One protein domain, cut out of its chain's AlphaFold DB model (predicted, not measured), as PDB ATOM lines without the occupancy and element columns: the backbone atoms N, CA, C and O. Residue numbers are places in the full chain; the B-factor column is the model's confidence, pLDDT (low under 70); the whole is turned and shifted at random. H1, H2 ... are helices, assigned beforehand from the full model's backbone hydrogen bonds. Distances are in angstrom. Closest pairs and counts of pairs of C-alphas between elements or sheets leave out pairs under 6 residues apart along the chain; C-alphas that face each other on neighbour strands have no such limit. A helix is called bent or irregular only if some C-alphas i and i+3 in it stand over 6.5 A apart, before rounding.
ATOM      1  N   ASP A   2     -30.538  53.048 132.067       72.56
ATOM      2  CA  ASP A   2     -30.992  54.304 131.440       72.56
ATOM      3  C   ASP A   2     -31.514  54.162 130.005       72.56
ATOM      4  O   ASP A   2     -32.542  54.722 129.644       72.56
ATOM      5  N   ILE A   3     -30.842  53.355 129.180       73.94
ATOM      6  CA  ILE A   3     -31.151  53.276 127.744       73.94
ATOM      7  C   ILE A   3     -32.530  52.663 127.489       73.94
ATOM      8  O   ILE A   3     -33.283  53.189 126.683       73.94
ATOM      9  N   ALA A   4     -32.895  51.596 128.205       74.62
ATOM     10  CA  ALA A   4     -34.216  50.985 128.061       74.62
ATOM     11  C   ALA A   4     -35.335  51.954 128.481       74.62
ATOM     12  O   ALA A   4     -36.393  51.981 127.862       74.62
ATOM     13  N   LYS A   5     -35.089  52.794 129.499       81.00
ATOM     14  CA  LYS A   5     -36.025  53.852 129.904       81.00
ATOM     15  C   LYS A   5     -36.120  54.949 128.841       81.00
ATOM     16  O   LYS A   5     -37.220  55.377 128.517       81.00
ATOM     17  N   LYS A   6     -34.993  55.354 128.248       81.75
ATOM     18  CA  LYS A   6     -34.965  56.302 127.125       81.75
ATOM     19  C   LYS A   6     -35.707  55.757 125.901       81.75
ATOM     20  O   LYS A   6     -36.505  56.480 125.317       81.75
ATOM     21  N   GLU A   7     -35.484  54.491 125.542       82.62
ATOM     22  CA  GLU A   7     -36.224  53.796 124.479       82.62
ATOM     23  C   GLU A   7     -37.728  53.799 124.777       82.62
ATOM     24  O   GLU A   7     -38.506  54.152 123.899       82.62
ATOM     25  N   LEU A   8     -38.140  53.488 126.012       85.31
ATOM     26  CA  LEU A   8     -39.547  53.527 126.422       85.31
ATOM     27  C   LEU A   8     -40.153  54.926 126.261       85.31
ATOM     28  O   LEU A   8     -41.232  55.042 125.695       85.31
ATOM     29  N   VAL A   9     -39.472  55.982 126.715       86.00
ATOM     30  CA  VAL A   9     -39.975  57.364 126.600       86.00
ATOM     31  C   VAL A   9     -40.116  57.779 125.136       86.00
ATOM     32  O   VAL A   9     -41.150  58.314 124.748       86.00
ATOM     33  N   VAL A  10     -39.118  57.492 124.295       86.44
ATOM     34  CA  VAL A  10     -39.186  57.793 122.854       86.44
ATOM     35  C   VAL A  10     -40.326  57.016 122.195       86.44
ATOM     36  O   VAL A  10     -41.124  57.590 121.454       86.44
ATOM     37  N   ASN A  11     -40.437  55.726 122.496       87.62
ATOM     38  CA  ASN A  11     -41.461  54.864 121.929       87.62
ATOM     39  C   ASN A  11     -42.870  55.280 122.370       87.62
ATOM     40  O   ASN A  11     -43.783  55.336 121.549       87.62
ATOM     41  N   LEU A  12     -43.050  55.609 123.649       86.69
ATOM     42  CA  LEU A  12     -44.332  56.003 124.225       86.69
ATOM     43  C   LEU A  12     -44.771  57.398 123.764       86.69
ATOM     44  O   LEU A  12     -45.925  57.574 123.402       86.69
ATOM     45  N   CYS A  13     -43.873  58.384 123.759       86.75
ATOM     46  CA  CYS A  13     -44.257  59.775 123.514       86.75
ATOM     47  C   CYS A  13     -44.196  60.168 122.038       86.75
ATOM     48  O   CYS A  13     -45.065  60.891 121.566       86.75
ATOM     49  N   LEU A  14     -43.171  59.726 121.306       87.38
ATOM     50  CA  LEU A  14     -42.953  60.163 119.924       87.38
ATOM     51  C   LEU A  14     -43.485  59.135 118.935       87.38
ATOM     52  O   LEU A  14     -44.316  59.457 118.092       87.38
ATOM     53  N   ILE A  15     -43.037  57.885 119.053       90.81
ATOM     54  CA  ILE A  15     -43.370  56.856 118.063       90.81
ATOM     55  C   ILE A  15     -44.849  56.486 118.149       90.81
ATOM     56  O   ILE A  15     -45.525  56.462 117.125       90.81
ATOM     57  N   SER A  16     -45.384  56.286 119.356       91.06
ATOM     58  CA  SER A  16     -46.811  55.994 119.536       91.06
ATOM     59  C   SER A  16     -47.688  57.148 119.060       91.06
ATOM     60  O   SER A  16     -48.703  56.899 118.419       91.06
ATOM     61  N   LEU A  17     -47.292  58.403 119.294       91.06
ATOM     62  CA  LEU A  17     -48.033  59.567 118.803       91.06
ATOM     63  C   LEU A  17     -48.088  59.580 117.270       91.06
ATOM     64  O   LEU A  17     -49.175  59.592 116.695       91.06
ATOM     65  N   VAL A  18     -46.926  59.515 116.613       92.06
ATOM     66  CA  VAL A  18     -46.822  59.557 115.146       92.06
ATOM     67  C   VAL A  18     -47.567  58.386 114.509       92.06
ATOM     68  O   VAL A  18     -48.368  58.592 113.599       92.06
ATOM     69  N   LEU A  19     -47.371  57.165 115.012       91.25
ATOM     70  CA  LEU A  19     -48.054  55.978 114.498       91.25
ATOM     71  C   LEU A  19     -49.570  56.058 114.663       91.25
ATOM     72  O   LEU A  19     -50.293  55.559 113.807       91.25
ATOM     73  N   SER A  20     -50.060  56.666 115.739       92.69
ATOM     74  CA  SER A  20     -51.503  56.785 115.980       92.69
ATOM     75  C   SER A  20     -52.142  57.836 115.093       92.69
ATOM     76  O   SER A  20     -53.251  57.622 114.618       92.69
ATOM     77  N   ILE A  21     -51.436  58.936 114.815       90.69
ATOM     78  CA  ILE A  21     -51.883  59.936 113.839       90.69
ATOM     79  C   ILE A  21     -51.958  59.300 112.448       90.69
ATOM     80  O   ILE A  21     -52.990  59.395 111.792       90.69
ATOM     81  N   LEU A  22     -50.892  58.616 112.017       90.56
ATOM     82  CA  LEU A  22     -50.826  58.006 110.687       90.56
ATOM     83  C   LEU A  22     -51.867  56.896 110.512       90.56
ATOM     84  O   LEU A  22     -52.632  56.926 109.553       90.56
ATOM     85  N   ASN A  23     -51.940  55.948 111.450       86.94
ATOM     86  CA  ASN A  23     -52.927  54.870 111.375       86.94
ATOM     87  C   ASN A  23     -54.356  55.400 111.545       86.94
ATOM     88  O   ASN A  23     -55.251  54.933 110.852       86.94
ATOM     89  N   GLY A  24     -54.583  56.396 112.408       85.81
ATOM     90  CA  GLY A  24     -55.900  57.009 112.581       85.81
ATOM     91  C   GLY A  24     -56.379  57.689 111.301       85.81
ATOM     92  O   GLY A  24     -57.506  57.467 110.873       85.81
ATOM     93  N   ALA A  25     -55.501  58.444 110.638       84.44
ATOM     94  CA  ALA A  25     -55.809  59.073 109.358       84.44
ATOM     95  C   ALA A  25     -56.085  58.031 108.261       84.44
ATOM     96  O   ALA A  25     -57.042  58.184 107.505       84.44
ATOM     97  N   LEU A  26     -55.292  56.954 108.201       84.19
ATOM     98  CA  LEU A  26     -55.503  55.858 107.251       84.19
ATOM     99  C   LEU A  26     -56.848  55.165 107.464       84.19
ATOM    100  O   LEU A  26     -57.584  54.977 106.501       84.19
ATOM    101  N   VAL A  27     -57.190  54.818 108.707       83.06
ATOM    102  CA  VAL A  27     -58.459  54.149 109.031       83.06
ATOM    103  C   VAL A  27     -59.644  55.019 108.628       83.06
ATOM    104  O   VAL A  27     -60.542  54.532 107.950       83.06
ATOM    105  N   VAL A  28     -59.627  56.308 108.973       81.00
ATOM    106  CA  VAL A  28     -60.702  57.247 108.612       81.00
ATOM    107  C   VAL A  28     -60.824  57.414 107.097       81.00
ATOM    108  O   VAL A  28     -61.931  57.504 106.575       81.00
ATOM    109  N   HIS A  29     -59.700  57.442 106.379       78.25
ATOM    110  CA  HIS A  29     -59.706  57.630 104.931       78.25
ATOM    111  C   HIS A  29     -60.146  56.374 104.165       78.25
ATOM    112  O   HIS A  29     -60.904  56.479 103.206       78.25
ATOM    113  N   ILE A  30     -59.709  55.185 104.594       76.19
ATOM    114  CA  ILE A  30     -60.093  53.909 103.970       76.19
ATOM    115  C   ILE A  30     -61.573  53.609 104.226       76.19
ATOM    116  O   ILE A  30     -62.273  53.151 103.327       76.19
ATOM    117  N   ASN A  31     -62.061  53.918 105.428       69.31
ATOM    118  CA  ASN A  31     -63.429  53.648 105.857       69.31
ATOM    119  C   ASN A  31     -64.341  54.875 105.749       69.31
ATOM    120  O   ASN A  31     -65.274  55.023 106.533       69.31
ATOM    121  N   HIS A  32     -64.105  55.760 104.776       62.72
ATOM    122  CA  HIS A  32     -64.909  56.977 104.610       62.72
ATOM    123  C   HIS A  32     -66.417  56.678 104.451       62.72
ATOM    124  O   HIS A  32     -67.255  57.451 104.911       62.72
ATOM    125  N   SER A  33     -66.765  55.504 103.906       53.91
ATOM    126  CA  SER A  33     -68.147  55.012 103.800       53.91
ATOM    127  C   SER A  33     -68.820  54.671 105.138       53.91
ATOM    128  O   SER A  33     -70.041  54.580 105.185       53.91
ATOM    129  N   LEU A  34     -68.064  54.472 106.223       50.88
ATOM    130  CA  LEU A  34     -68.604  54.218 107.565       50.88
ATOM    131  C   LEU A  34     -68.965  55.511 108.315       50.88
ATOM    132  O   LEU A  34     -69.594  55.434 109.369       50.88
ATOM    133  N   VAL A  35     -68.554  56.683 107.810       51.25
ATOM    134  CA  VAL A  35     -68.613  57.955 108.554       51.25
ATOM    135  C   VAL A  35     -69.520  58.998 107.898       51.25
ATOM    136  O   VAL A  35     -70.166  59.754 108.623       51.25
ATOM    137  N   SER A  36     -69.652  59.031 106.564       48.59
ATOM    138  CA  SER A  36     -70.665  59.883 105.931       48.59
ATOM    139  C   SER A  36     -71.151  59.374 104.565       48.59
ATOM    140  O   SER A  36     -70.365  58.905 103.745       48.59
ATOM    141  N   ASP A  37     -72.452  59.540 104.303       53.84
ATOM    142  CA  ASP A  37     -73.081  59.338 102.982       53.84
ATOM    143  C   ASP A  37     -72.817  60.516 102.018       53.84
ATOM    144  O   ASP A  37     -73.362  60.578 100.913       53.84
ATOM    145  N   THR A  38     -72.014  61.499 102.436       50.72
ATOM    146  CA  THR A  38     -71.805  62.750 101.706       50.72
ATOM    147  C   THR A  38     -70.352  62.889 101.255       50.72
ATOM    148  O   THR A  38     -69.445  62.641 102.034       50.72
ATOM    149  N   PRO A  39     -70.074  63.362 100.031       52.62
ATOM    150  CA  PRO A  39     -68.714  63.435  99.487       52.62
ATOM    151  C   PRO A  39     -67.842  64.559 100.092       52.62
ATOM    152  O   PRO A  39     -66.825  64.930  99.502       52.62
ATOM    153  N   TYR A  40     -68.227  65.151 101.228       49.56
ATOM    154  CA  TYR A  40     -67.512  66.268 101.845       49.56
ATOM    155  C   TYR A  40     -66.597  65.780 102.971       49.56
ATOM    156  O   TYR A  40     -67.051  65.274 103.985       49.56
ATOM    157  N   VAL A  41     -65.299  66.018 102.794       52.97
ATOM    158  CA  VAL A  41     -64.180  65.495 103.604       52.97
ATOM    159  C   VAL A  41     -63.955  66.281 104.919       52.97
ATOM    160  O   VAL A  41     -62.927  66.133 105.575       52.97
ATOM    161  N   SER A  42     -64.876  67.170 105.304       57.75
ATOM    162  CA  SER A  42     -64.559  68.274 106.229       57.75
ATOM    163  C   SER A  42     -65.677  68.610 107.223       57.75
ATOM    164  O   SER A  42     -65.922  69.787 107.501       57.75
ATOM    165  N   GLY A  43     -66.392  67.610 107.742       63.78
ATOM    166  CA  GLY A  43     -67.406  67.813 108.780       63.78
ATOM    167  C   GLY A  43     -66.828  67.767 110.206       63.78
ATOM    168  O   GLY A  43     -65.849  67.063 110.455       63.78
ATOM    169  N   PRO A  44     -67.454  68.427 111.204       66.69
ATOM    170  CA  PRO A  44     -67.108  68.240 112.620       66.69
ATOM    171  C   PRO A  44     -67.162  66.768 113.065       66.69
ATOM    172  O   PRO A  44     -66.410  66.367 113.951       66.69
ATOM    173  N   GLY A  45     -68.025  65.962 112.434       69.25
ATOM    174  CA  GLY A  45     -68.138  64.521 112.677       69.25
ATOM    175  C   GLY A  45     -66.877  63.738 112.304       69.25
ATOM    176  O   GLY A  45     -66.420  62.921 113.102       69.25
ATOM    177  N   ASP A  46     -66.250  64.048 111.165       71.88
ATOM    178  CA  ASP A  46     -65.034  63.363 110.700       71.88
ATOM    179  C   ASP A  46     -63.866  63.578 111.664       71.88
ATOM    180  O   ASP A  46     -63.107  62.656 111.971       71.88
ATOM    181  N   PHE A  47     -63.756  64.795 112.207       80.00
ATOM    182  CA  PHE A  47     -62.743  65.119 113.204       80.00
ATOM    183  C   PHE A  47     -62.950  64.334 114.506       80.00
ATOM    184  O   PHE A  47     -61.988  63.803 115.058       80.00
ATOM    185  N   VAL A  48     -64.191  64.212 114.987       83.88
ATOM    186  CA  VAL A  48     -64.498  63.429 116.197       83.88
ATOM    187  C   VAL A  48     -64.146  61.955 115.997       83.88
ATOM    188  O   VAL A  48     -63.521  61.357 116.873       83.88
ATOM    189  N   VAL A  49     -64.487  61.379 114.843       82.75
ATOM    190  CA  VAL A  49     -64.166  59.980 114.520       82.75
ATOM    191  C   VAL A  49     -62.656  59.769 114.423       82.75
ATOM    192  O   VAL A  49     -62.133  58.819 115.010       82.75
ATOM    193  N   PHE A  50     -61.934  60.688 113.779       86.25
ATOM    194  CA  PHE A  50     -60.473  60.674 113.766       86.25
ATOM    195  C   PHE A  50     -59.886  60.702 115.176       86.25
ATOM    196  O   PHE A  50     -59.036  59.872 115.492       86.25
ATOM    197  N   VAL A  51     -60.346  61.612 116.039       88.94
ATOM    198  CA  VAL A  51     -59.864  61.712 117.424       88.94
ATOM    199  C   VAL A  51     -60.144  60.419 118.194       88.94
ATOM    200  O   VAL A  51     -59.273  59.949 118.926       88.94
ATOM    201  N   PHE A  52     -61.309  59.798 117.999       88.50
ATOM    202  CA  PHE A  52     -61.640  58.511 118.613       88.50
ATOM    203  C   PHE A  52     -60.673  57.399 118.194       88.50
ATOM    204  O   PHE A  52     -60.077  56.747 119.055       88.50
ATOM    205  N   PHE A  53     -60.464  57.208 116.889       88.88
ATOM    206  CA  PHE A  53     -59.517  56.207 116.395       88.88
ATOM    207  C   PHE A  53     -58.086  56.516 116.824       88.88
ATOM    208  O   PHE A  53     -57.371  55.611 117.248       88.88
ATOM    209  N   PHE A  54     -57.682  57.786 116.788       91.25
ATOM    210  CA  PHE A  54     -56.385  58.235 117.277       91.25
ATOM    211  C   PHE A  54     -56.163  57.826 118.738       91.25
ATOM    212  O   PHE A  54     -55.119  57.256 119.045       91.25
ATOM    213  N   LEU A  55     -57.126  58.063 119.633       93.06
ATOM    214  CA  LEU A  55     -56.993  57.723 121.054       93.06
ATOM    215  C   LEU A  55     -56.908  56.209 121.282       93.06
ATOM    216  O   LEU A  55     -56.072  55.758 122.067       93.06
ATOM    217  N   ILE A  56     -57.725  55.424 120.576       90.94
ATOM    218  CA  ILE A  56     -57.695  53.954 120.651       90.94
ATOM    219  C   ILE A  56     -56.339  53.428 120.170       90.94
ATOM    220  O   ILE A  56     -55.688  52.642 120.862       90.94
ATOM    221  N   LEU A  57     -55.882  53.900 119.009       92.00
ATOM    222  CA  LEU A  57     -54.595  53.521 118.435       92.00
ATOM    223  C   LEU A  57     -53.432  53.973 119.316       92.00
ATOM    224  O   LEU A  57     -52.462  53.236 119.465       92.00
ATOM    225  N   TYR A  58     -53.534  55.137 119.952       92.31
ATOM    226  CA  TYR A  58     -52.524  55.622 120.885       92.31
ATOM    227  C   TYR A  58     -52.438  54.749 122.129       92.31
ATOM    228  O   TYR A  58     -51.337  54.357 122.517       92.31
ATOM    229  N   GLY A  59     -53.579  54.361 122.704       91.88
ATOM    230  CA  GLY A  59     -53.628  53.380 123.786       91.88
ATOM    231  C   GLY A  59     -52.981  52.052 123.384       91.88
ATOM    232  O   GLY A  59     -52.140  51.526 124.113       91.88
ATOM    233  N   PHE A  60     -53.294  51.550 122.189       92.12
ATOM    234  CA  PHE A  60     -52.677  50.341 121.645       92.12
ATOM    235  C   PHE A  60     -51.153  50.479 121.490       92.12
ATOM    236  O   PHE A  60     -50.402  49.650 122.009       92.12
ATOM    237  N   HIS A  61     -50.667  51.534 120.833       93.75
ATOM    238  CA  HIS A  61     -49.234  51.751 120.634       93.75
ATOM    239  C   HIS A  61     -48.487  51.961 121.958       93.75
ATOM    240  O   HIS A  61     -47.365  51.475 122.108       93.75
ATOM    241  N   ALA A  62     -49.123  52.592 122.948       91.31
ATOM    242  CA  ALA A  62     -48.585  52.700 124.297       91.31
ATOM    243  C   ALA A  62     -48.399  51.317 124.941       91.31
ATOM    244  O   ALA A  62     -47.319  51.021 125.454       91.31
ATOM    245  N   VAL A  63     -49.400  50.434 124.858       90.88
ATOM    246  CA  VAL A  63     -49.302  49.046 125.348       90.88
ATOM    247  C   VAL A  63     -48.182  48.285 124.631       90.88
ATOM    248  O   VAL A  63     -47.358  47.637 125.281       90.88
ATOM    249  N   VAL A  64     -48.079  48.415 123.307       90.44
ATOM    250  CA  VAL A  64     -46.990  47.818 122.513       90.44
ATOM    251  C   VAL A  64     -45.619  48.348 122.953       90.44
ATOM    252  O   VAL A  64     -44.672  47.571 123.082       90.44
ATOM    253  N   SER A  65     -45.504  49.642 123.255       88.69
ATOM    254  CA  SER A  65     -44.280  50.255 123.786       88.69
ATOM    255  C   SER A  65     -43.869  49.645 125.135       88.69
ATOM    256  O   SER A  65     -42.696  49.313 125.341       88.69
ATOM    257  N   PHE A  66     -44.829  49.395 126.031       88.75
ATOM    258  CA  PHE A  66     -44.568  48.691 127.290       88.75
ATOM    259  C   PHE A  66     -44.144  47.237 127.071       88.75
ATOM    260  O   PHE A  66     -43.196  46.786 127.716       88.75
ATOM    261  N   PHE A  67     -44.766  46.515 126.134       87.38
ATOM    262  CA  PHE A  67     -44.325  45.165 125.772       87.38
ATOM    263  C   PHE A  67     -42.897  45.153 125.228       87.38
ATOM    264  O   PHE A  67     -42.099  44.295 125.608       87.38
ATOM    265  N   HIS A  68     -42.537  46.131 124.397       87.88
ATOM    266  CA  HIS A  68     -41.175  46.283 123.893       87.88
ATOM    267  C   HIS A  68     -40.166  46.497 125.035       87.88
ATOM    268  O   HIS A  68     -39.098  45.879 125.067       87.88
ATOM    269  N   PHE A  69     -40.512  47.336 126.015       86.31
ATOM    270  CA  PHE A  69     -39.690  47.545 127.205       86.31
ATOM    271  C   PHE A  69     -39.575  46.283 128.071       86.31
ATOM    272  O   PHE A  69     -38.474  45.933 128.501       86.31
ATOM    273  N   ALA A  70     -40.675  45.557 128.282       85.31
ATOM    274  CA  ALA A  70     -40.661  44.289 129.005       85.31
ATOM    275  C   ALA A  70     -39.758  43.262 128.305       85.31
ATOM    276  O   ALA A  70     -38.895  42.662 128.946       85.31
ATOM    277  N   ALA A  71     -39.858  43.128 126.979       82.69
ATOM    278  CA  ALA A  71     -38.974  42.272 126.190       82.69
ATOM    279  C   ALA A  71     -37.494  42.661 126.363       82.69
ATOM    280  O   ALA A  71     -36.632  41.789 126.470       82.69
ATOM    281  N   ALA A  72     -37.184  43.959 126.466       78.38
ATOM    282  CA  ALA A  72     -35.834  44.430 126.769       78.38
ATOM    283  C   ALA A  72     -35.347  44.017 128.167       78.38
ATOM    284  O   ALA A  72     -34.171  43.681 128.327       78.38
ATOM    285  N   ALA A  73     -36.231  44.027 129.166       75.81
ATOM    286  CA  ALA A  73     -35.911  43.638 130.537       75.81
ATOM    287  C   ALA A  73     -35.694  42.122 130.683       75.81
ATOM    288  O   ALA A  73     -34.760  41.704 131.372       75.81
ATOM    289  N   PHE A  74     -36.512  41.309 130.007       70.06
ATOM    290  CA  PHE A  74     -36.426  39.847 130.047       70.06
ATOM    291  C   PHE A  74     -35.282  39.291 129.199       70.06
ATOM    292  O   PHE A  74     -34.578  38.383 129.637       70.06
ATOM    293  N   ALA A  75     -35.067  39.823 127.993       65.38
ATOM    294  CA  ALA A  75     -34.209  39.152 127.025       65.38
ATOM    295  C   ALA A  75     -32.713  39.236 127.349       65.38
ATOM    296  O   ALA A  75     -32.012  38.371 126.845       65.38
ATOM    297  N   ARG A  76     -32.241  40.231 128.137       62.97
ATOM    298  CA  ARG A  76     -30.857  40.551 128.622       62.97
ATOM    299  C   ARG A  76     -29.631  40.279 127.711       62.97
ATOM    300  O   ARG A  76     -28.544  40.732 128.052       62.97
ATOM    301  N   ARG A  77     -29.745  39.572 126.585       61.22
ATOM    302  CA  ARG A  77     -28.691  38.706 126.037       61.22
ATOM    303  C   ARG A  77     -28.460  38.851 124.531       61.22
ATOM    304  O   ARG A  77     -27.365  38.534 124.093       61.22
ATOM    305  N   SER A  78     -29.387  39.392 123.738       78.94
ATOM    306  CA  SER A  78     -29.061  39.904 122.395       78.94
ATOM    307  C   SER A  78     -30.174  40.807 121.845       78.94
ATOM    308  O   SER A  78     -31.351  40.604 122.153       78.94
ATOM    309  N   LEU A  79     -29.814  41.800 121.016       81.88
ATOM    310  CA  LEU A  79     -30.786  42.647 120.305       81.88
ATOM    311  C   LEU A  79     -31.725  41.800 119.442       81.88
ATOM    312  O   LEU A  79     -32.927  42.036 119.430       81.88
ATOM    313  N   VAL A  80     -31.172  40.795 118.764       84.31
ATOM    314  CA  VAL A  80     -31.915  39.906 117.866       84.31
ATOM    315  C   VAL A  80     -32.981  39.136 118.637       84.31
ATOM    316  O   VAL A  80     -34.137  39.129 118.236       84.31
ATOM    317  N   THR A  81     -32.632  38.563 119.792       83.75
ATOM    318  CA  THR A  81     -33.583  37.844 120.652       83.75
ATOM    319  C   THR A  81     -34.666  38.779 121.185       83.75
ATOM    320  O   THR A  81     -35.839  38.420 121.164       83.75
ATOM    321  N   ARG A  82     -34.301  39.998 121.611       85.88
ATOM    322  CA  ARG A  82     -35.267  41.016 122.055       85.88
ATOM    323  C   ARG A  82     -36.285  41.336 120.961       85.88
ATOM    324  O   ARG A  82     -37.485  41.321 121.225       85.88
ATOM    325  N   LEU A  83     -35.806  41.611 119.749       89.06
ATOM    326  CA  LEU A  83     -36.658  41.944 118.609       89.06
ATOM    327  C   LEU A  83     -37.498  40.746 118.163       89.06
ATOM    328  O   LEU A  83     -38.667  40.930 117.846       89.06
ATOM    329  N   ALA A  84     -36.951  39.532 118.183       89.25
ATOM    330  CA  ALA A  84     -37.690  38.321 117.838       89.25
ATOM    331  C   ALA A  84     -38.860  38.080 118.802       89.25
ATOM    332  O   ALA A  84     -39.985  37.882 118.353       89.25
ATOM    333  N   VAL A  85     -38.623  38.170 120.117       89.06
ATOM    334  CA  VAL A  85     -39.676  38.018 121.136       89.06
ATOM    335  C   VAL A  85     -40.738  39.105 120.986       89.06
ATOM    336  O   VAL A  85     -41.928  38.802 120.989       89.06
ATOM    337  N   PHE A  86     -40.315  40.359 120.806       91.00
ATOM    338  CA  PHE A  86     -41.235  41.473 120.606       91.00
ATOM    339  C   PHE A  86     -42.103  41.298 119.352       91.00
ATOM    340  O   PHE A  86     -43.319  41.436 119.439       91.00
ATOM    341  N   ASN A  87     -41.508  40.962 118.205       92.38
ATOM    342  CA  ASN A  87     -42.257  40.787 116.960       92.38
ATOM    343  C   ASN A  87     -43.162  39.556 117.008       92.38
ATOM    344  O   ASN A  87     -44.289  39.638 116.543       92.38
ATOM    345  N   ALA A  88     -42.723  38.444 117.604       91.31
ATOM    346  CA  ALA A  88     -43.569  37.263 117.767       91.31
ATOM    347  C   ALA A  88     -44.802  37.568 118.637       91.31
ATOM    348  O   ALA A  88     -45.926  37.271 118.238       91.31
ATOM    349  N   ALA A  89     -44.606  38.220 119.789       90.38
ATOM    350  CA  ALA A  89     -45.706  38.628 120.662       90.38
ATOM    351  C   ALA A  89     -46.611  39.683 120.001       90.38
ATOM    352  O   ALA A  89     -47.834  39.596 120.088       90.38
ATOM    353  N   GLY A  90     -46.021  40.655 119.304       91.00
ATOM    354  CA  GLY A  90     -46.747  41.690 118.575       91.00
ATOM    355  C   GLY A  90     -47.585  41.124 117.429       91.00
ATOM    356  O   GLY A  90     -48.747  41.488 117.294       91.00
ATOM    357  N   LEU A  91     -47.036  40.198 116.640       94.12
ATOM    358  CA  LEU A  91     -47.765  39.521 115.565       94.12
ATOM    359  C   LEU A  91     -48.908  38.671 116.113       94.12
ATOM    360  O   LEU A  91     -49.993  38.689 115.542       94.12
ATOM    361  N   ALA A  92     -48.700  37.975 117.235       93.94
ATOM    362  CA  ALA A  92     -49.771  37.244 117.904       93.94
ATOM    363  C   ALA A  92     -50.899  38.186 118.365       93.94
ATOM    364  O   ALA A  92     -52.072  37.883 118.156       93.94
ATOM    365  N   LEU A  93     -50.556  39.350 118.929       92.69
ATOM    366  CA  LEU A  93     -51.529  40.365 119.338       92.69
ATOM    367  C   LEU A  93     -52.305  40.930 118.140       92.69
ATOM    368  O   LEU A  93     -53.532  40.969 118.175       92.69
ATOM    369  N   VAL A  94     -51.614  41.330 117.069       92.75
ATOM    370  CA  VAL A  94     -52.262  41.839 115.848       92.75
ATOM    371  C   VAL A  94     -53.133  40.757 115.205       92.75
ATOM    372  O   VAL A  94     -54.254  41.044 114.799       92.75
ATOM    373  N   GLY A  95     -52.668  39.506 115.173       93.12
ATOM    374  CA  GLY A  95     -53.440  38.365 114.684       93.12
ATOM    375  C   GLY A  95     -54.714  38.124 115.496       93.12
ATOM    376  O   GLY A  95     -55.774  37.917 114.914       93.12
ATOM    377  N   ALA A  96     -54.648  38.222 116.827       93.19
ATOM    378  CA  ALA A  96     -55.823  38.104 117.689       93.19
ATOM    379  C   ALA A  96     -56.846  39.223 117.428       93.19
ATOM    380  O   ALA A  96     -58.042  38.951 117.322       93.19
ATOM    381  N   ILE A  97     -56.380  40.467 117.265       91.25
ATOM    382  CA  ILE A  97     -57.244  41.604 116.911       91.25
ATOM    383  C   ILE A  97     -57.875  41.380 115.532       91.25
ATOM    384  O   ILE A  97     -59.070  41.597 115.371       91.25
ATOM    385  N   TYR A  98     -57.103  40.904 114.554       92.50
ATOM    386  CA  TYR A  98     -57.605  40.620 113.210       92.50
ATOM    387  C   TYR A  98     -58.690  39.539 113.212       92.50
ATOM    388  O   TYR A  98     -59.722  39.720 112.578       92.50
ATOM    389  N   VAL A  99     -58.511  38.447 113.963       94.56
ATOM    390  CA  VAL A  99     -59.532  37.389 114.084       94.56
ATOM    391  C   VAL A  99     -60.827  37.920 114.706       94.56
ATOM    392  O   VAL A  99     -61.908  37.473 114.327       94.56
ATOM    393  N   TYR A 100     -60.727  38.875 115.634       92.31
ATOM    394  CA  TYR A 100     -61.883  39.472 116.303       92.31
ATOM    395  C   TYR A 100     -62.608  40.520 115.444       92.31
ATOM    396  O   TYR A 100     -63.829  40.483 115.341       92.31
ATOM    397  N   ILE A 101     -61.869  41.454 114.837       89.06
ATOM    398  CA  ILE A 101     -62.433  42.567 114.052       89.06
ATOM    399  C   ILE A 101     -62.797  42.124 112.626       89.06
ATOM    400  O   ILE A 101     -63.734  42.654 112.044       89.06
ATOM    401  N   GLN A 102     -62.069  41.150 112.070       87.81
ATOM    402  CA  GLN A 102     -62.204  40.653 110.693       87.81
ATOM    403  C   GLN A 102     -62.002  41.718 109.600       87.81
ATOM    404  O   GLN A 102     -62.468  41.559 108.475       87.81
ATOM    405  N   ASP A 103     -61.252  42.781 109.904       82.75
ATOM    406  CA  ASP A 103     -60.963  43.877 108.978       82.75
ATOM    407  C   ASP A 103     -59.480  43.877 108.573       82.75
ATOM    408  O   ASP A 103     -58.575  43.854 109.413       82.75
ATOM    409  N   VAL A 104     -59.217  43.915 107.264       85.38
ATOM    410  CA  VAL A 104     -57.862  43.924 106.690       85.38
ATOM    411  C   VAL A 104     -57.057  45.172 107.058       85.38
ATOM    412  O   VAL A 104     -55.828  45.107 107.093       85.38
ATOM    413  N   THR A 105     -57.707  46.287 107.395       83.19
ATOM    414  CA  THR A 105     -57.046  47.513 107.865       83.19
ATOM    415  C   THR A 105     -56.287  47.297 109.174       83.19
ATOM    416  O   THR A 105     -55.269  47.944 109.410       83.19
ATOM    417  N   VAL A 106     -56.679  46.314 109.992       86.62
ATOM    418  CA  VAL A 106     -55.946  45.933 111.213       86.62
ATOM    419  C   VAL A 106     -54.519  45.481 110.896       86.62
ATOM    420  O   VAL A 106     -53.609  45.691 111.699       86.62
ATOM    421  N   LEU A 107     -54.278  44.914 109.709       88.19
ATOM    422  CA  LEU A 107     -52.947  44.454 109.307       88.19
ATOM    423  C   LEU A 107     -51.942  45.608 109.162       88.19
ATOM    424  O   LEU A 107     -50.738  45.372 109.279       88.19
ATOM    425  N   PHE A 108     -52.393  46.863 109.011       87.00
ATOM    426  CA  PHE A 108     -51.497  48.027 109.042       87.00
ATOM    427  C   PHE A 108     -50.755  48.163 110.378       87.00
ATOM    428  O   PHE A 108     -49.630  48.667 110.393       87.00
ATOM    429  N   LEU A 109     -51.291  47.622 111.479       89.38
ATOM    430  CA  LEU A 109     -50.621  47.611 112.785       89.38
ATOM    431  C   LEU A 109     -49.316  46.801 112.789       89.38
ATOM    432  O   LEU A 109     -48.455  47.029 113.639       89.38
ATOM    433  N   ILE A 110     -49.111  45.899 111.824       92.50
ATOM    434  CA  ILE A 110     -47.834  45.188 111.659       92.50
ATOM    435  C   ILE A 110     -46.704  46.182 111.348       92.50
ATOM    436  O   ILE A 110     -45.584  46.017 111.837       92.50
ATOM    437  N   SER A 111     -46.992  47.255 110.601       90.38
ATOM    438  CA  SER A 111     -46.000  48.296 110.295       90.38
ATOM    439  C   SER A 111     -45.467  48.973 111.563       90.38
ATOM    440  O   SER A 111     -44.266  49.231 111.666       90.38
ATOM    441  N   SER A 112     -46.324  49.155 112.573       90.31
ATOM    442  CA  SER A 112     -45.955  49.695 113.883       90.31
ATOM    443  C   SER A 112     -44.902  48.826 114.572       90.31
ATOM    444  O   SER A 112     -43.925  49.354 115.103       90.31
ATOM    445  N   LEU A 113     -45.033  47.494 114.511       91.62
ATOM    446  CA  LEU A 113     -44.043  46.555 115.065       91.62
ATOM    447  C   LEU A 113     -42.678  46.711 114.381       91.62
ATOM    448  O   LEU A 113     -41.636  46.755 115.047       91.62
ATOM    449  N   GLY A 114     -42.686  46.860 113.054       89.94
ATOM    450  CA  GLY A 114     -41.487  47.133 112.264       89.94
ATOM    451  C   GLY A 114     -40.815  48.447 112.668       89.94
ATOM    452  O   GLY A 114     -39.604  48.478 112.886       89.94
ATOM    453  N   ILE A 115     -41.595  49.515 112.852       91.38
ATOM    454  CA  ILE A 115     -41.087  50.837 113.241       91.38
ATOM    455  C   ILE A 115     -40.491  50.811 114.654       91.38
ATOM    456  O   ILE A 115     -39.368  51.282 114.840       91.38
ATOM    457  N   PHE A 116     -41.161  50.197 115.636       87.94
ATOM    458  CA  PHE A 116     -40.595  50.020 116.980       87.94
ATOM    459  C   PHE A 116     -39.281  49.227 116.951       87.94
ATOM    460  O   PHE A 116     -38.306  49.603 117.610       87.94
ATOM    461  N   SER A 117     -39.223  48.175 116.131       89.12
ATOM    462  CA  SER A 117     -38.016  47.364 115.954       89.12
ATOM    463  C   SER A 117     -36.872  48.160 115.325       89.12
ATOM    464  O   SER A 117     -35.732  48.074 115.785       89.12
ATOM    465  N   LEU A 118     -37.169  48.975 114.309       89.38
ATOM    466  CA  LEU A 118     -36.193  49.828 113.632       89.38
ATOM    467  C   LEU A 118     -35.619  50.882 114.581       89.38
ATOM    468  O   LEU A 118     -34.401  51.022 114.675       89.38
ATOM    469  N   VAL A 119     -36.478  51.588 115.322       87.00
ATOM    470  CA  VAL A 119     -36.057  52.588 116.318       87.00
ATOM    471  C   VAL A 119     -35.126  51.951 117.345       87.00
ATOM    472  O   VAL A 119     -34.055  52.482 117.642       87.00
ATOM    473  N   SER A 120     -35.488  50.763 117.826       86.25
ATOM    474  CA  SER A 120     -34.670  50.004 118.763       86.25
ATOM    475  C   SER A 120     -33.314  49.584 118.177       86.25
ATOM    476  O   SER A 120     -32.287  49.676 118.854       86.25
ATOM    477  N   ALA A 121     -33.275  49.167 116.909       86.56
ATOM    478  CA  ALA A 121     -32.034  48.826 116.221       86.56
ATOM    479  C   ALA A 121     -31.121  50.047 116.024       86.56
ATOM    480  O   ALA A 121     -29.915  49.956 116.261       86.56
ATOM    481  N   VAL A 122     -31.681  51.203 115.656       86.81
ATOM    482  CA  VAL A 122     -30.932  52.458 115.468       86.81
ATOM    483  C   VAL A 122     -30.323  52.944 116.783       86.81
ATOM    484  O   VAL A 122     -29.141  53.290 116.818       86.81
ATOM    485  N   ILE A 123     -31.096  52.937 117.872       83.25
ATOM    486  CA  ILE A 123     -30.614  53.357 119.196       83.25
ATOM    487  C   ILE A 123     -29.492  52.434 119.676       83.25
ATOM    488  O   ILE A 123     -28.468  52.912 120.168       83.25
ATOM    489  N   ASN A 124     -29.637  51.121 119.489       79.44
ATOM    490  CA  ASN A 124     -28.608  50.174 119.905       79.44
ATOM    491  C   ASN A 124     -27.362  50.204 119.000       79.44
ATOM    492  O   ASN A 124     -26.265  49.952 119.484       79.44
ATOM    493  N   ARG A 125     -27.484  50.557 117.712       78.12
ATOM    494  CA  ARG A 125     -26.320  50.747 116.829       78.12
ATOM    495  C   ARG A 125     -25.459  51.932 117.265       78.12
ATOM    496  O   ARG A 125     -24.243  51.791 117.275       78.12
ATOM    497  N   LYS A 126     -26.064  53.062 117.658       68.94
ATOM    498  CA  LYS A 126     -25.310  54.223 118.174       68.94
ATOM    499  C   LYS A 126     -24.423  53.846 119.365       68.94
ATOM    500  O   LYS A 126     -23.277  54.251 119.420       68.94
ATOM    501  N   LYS A 127     -24.906  52.949 120.227       64.94
ATOM    502  CA  LYS A 127     -24.164  52.414 121.378       64.94
ATOM    503  C   LYS A 127     -22.890  51.621 121.020       64.94
ATOM    504  O   LYS A 127     -22.060  51.409 121.886       64.94
ATOM    505  N   VAL A 128     -22.779  51.072 119.810       59.72
ATOM    506  CA  VAL A 128     -21.589  50.296 119.397       59.72
ATOM    507  C   VAL A 128     -20.512  51.205 118.795       59.72
ATOM    508  O   VAL A 128     -19.363  50.795 118.682       59.72
TER     509      VAL A 128
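What this domain is: This is residues 2 to 128 of the 130 residues of an uncharacterized protein of Paenibacillus sp. VMFN-D1 (UniProt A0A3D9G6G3). Four long helices make an elongated up-and-down bundle of two helical hairpins: H1 and H2 cross at a small angle near their middles, and H3 and H4 run side by side next to them. H4 packs on H1, H3 packs on H2 near the turn that joins them, and a long loop, residues 31 to 43, lies at one end of the long axis. The 127 printed residues hold four named helices, in the order H1, H2, H3, H4, and no named strand; the class is all helix. The whole is only just compact, close to loose, with a radius of gyration of the C-alphas of 16.4 A, and only just elongated, with spans of 55 by 27 by 18 A.

Where its parts are: H1, residues 2 to 30, begins at C-alpha 2 at (-30.992, 54.304, 131.440) and is 40.0 A long. It has a kink of 29 degrees near residue 17 and is neither bent nor irregular, but only just: C-alphas 12 and 15 are 6.3 A apart. H2, residues 44 to 75, is the longest helix by residues and measures 46.2 A, from C-alpha 44 at (-67.108, 68.240, 112.620). H3, residues 79 to 101, measures 32.3 A. H4, residues 104 to 128, measures 39.0 A and ends at C-alpha 128 at (-21.589, 50.296, 119.397).

How they stand to each other: In this bundle each helix runs against the one before it. H1 and H2 touch, closest at the C-alphas of Gly 24 and Phe 54, 4.9 A apart; this hairpin has a shallow tilt of 33 degrees, only just short of steep. H2, with residues 64 to 75 alone, touches residues 81 to 90 of H3; the closest C-alphas are those of Ala 75 and Arg 82, 5.4 A apart, and this hairpin has a tilt of 38 degrees, only just steep. H3 and H4 touch as a hairpin at a shallow tilt of 13 degrees, with the closest C-alphas, of Tyr 98 and Val 106, 5.9 A apart. H4 touches H1 at a shallow tilt of 27 degrees, opposite ways, closest at the C-alphas of Leu 19 and Ser 112, 6.7 A apart. H1 and H3 are apart. Every O i to N i+4 pair is within hydrogen-bond range in H2 and H3, against 22 of 25 in H1 and 13 of 21 in H4.

The domain as a whole: The two C-alphas farthest apart, of Thr 38 and Arg 77, are 55.0 A apart. The printed part has no cut; the link from H1 to H2 is long, and the other two are tight. Residues 99 to 104, of which 99 to 101 belong to H3, stand free. The mean pLDDT of the printed part is 82.4, with residues 31 to 45, 75 to 77 and 126 to 128 under 70.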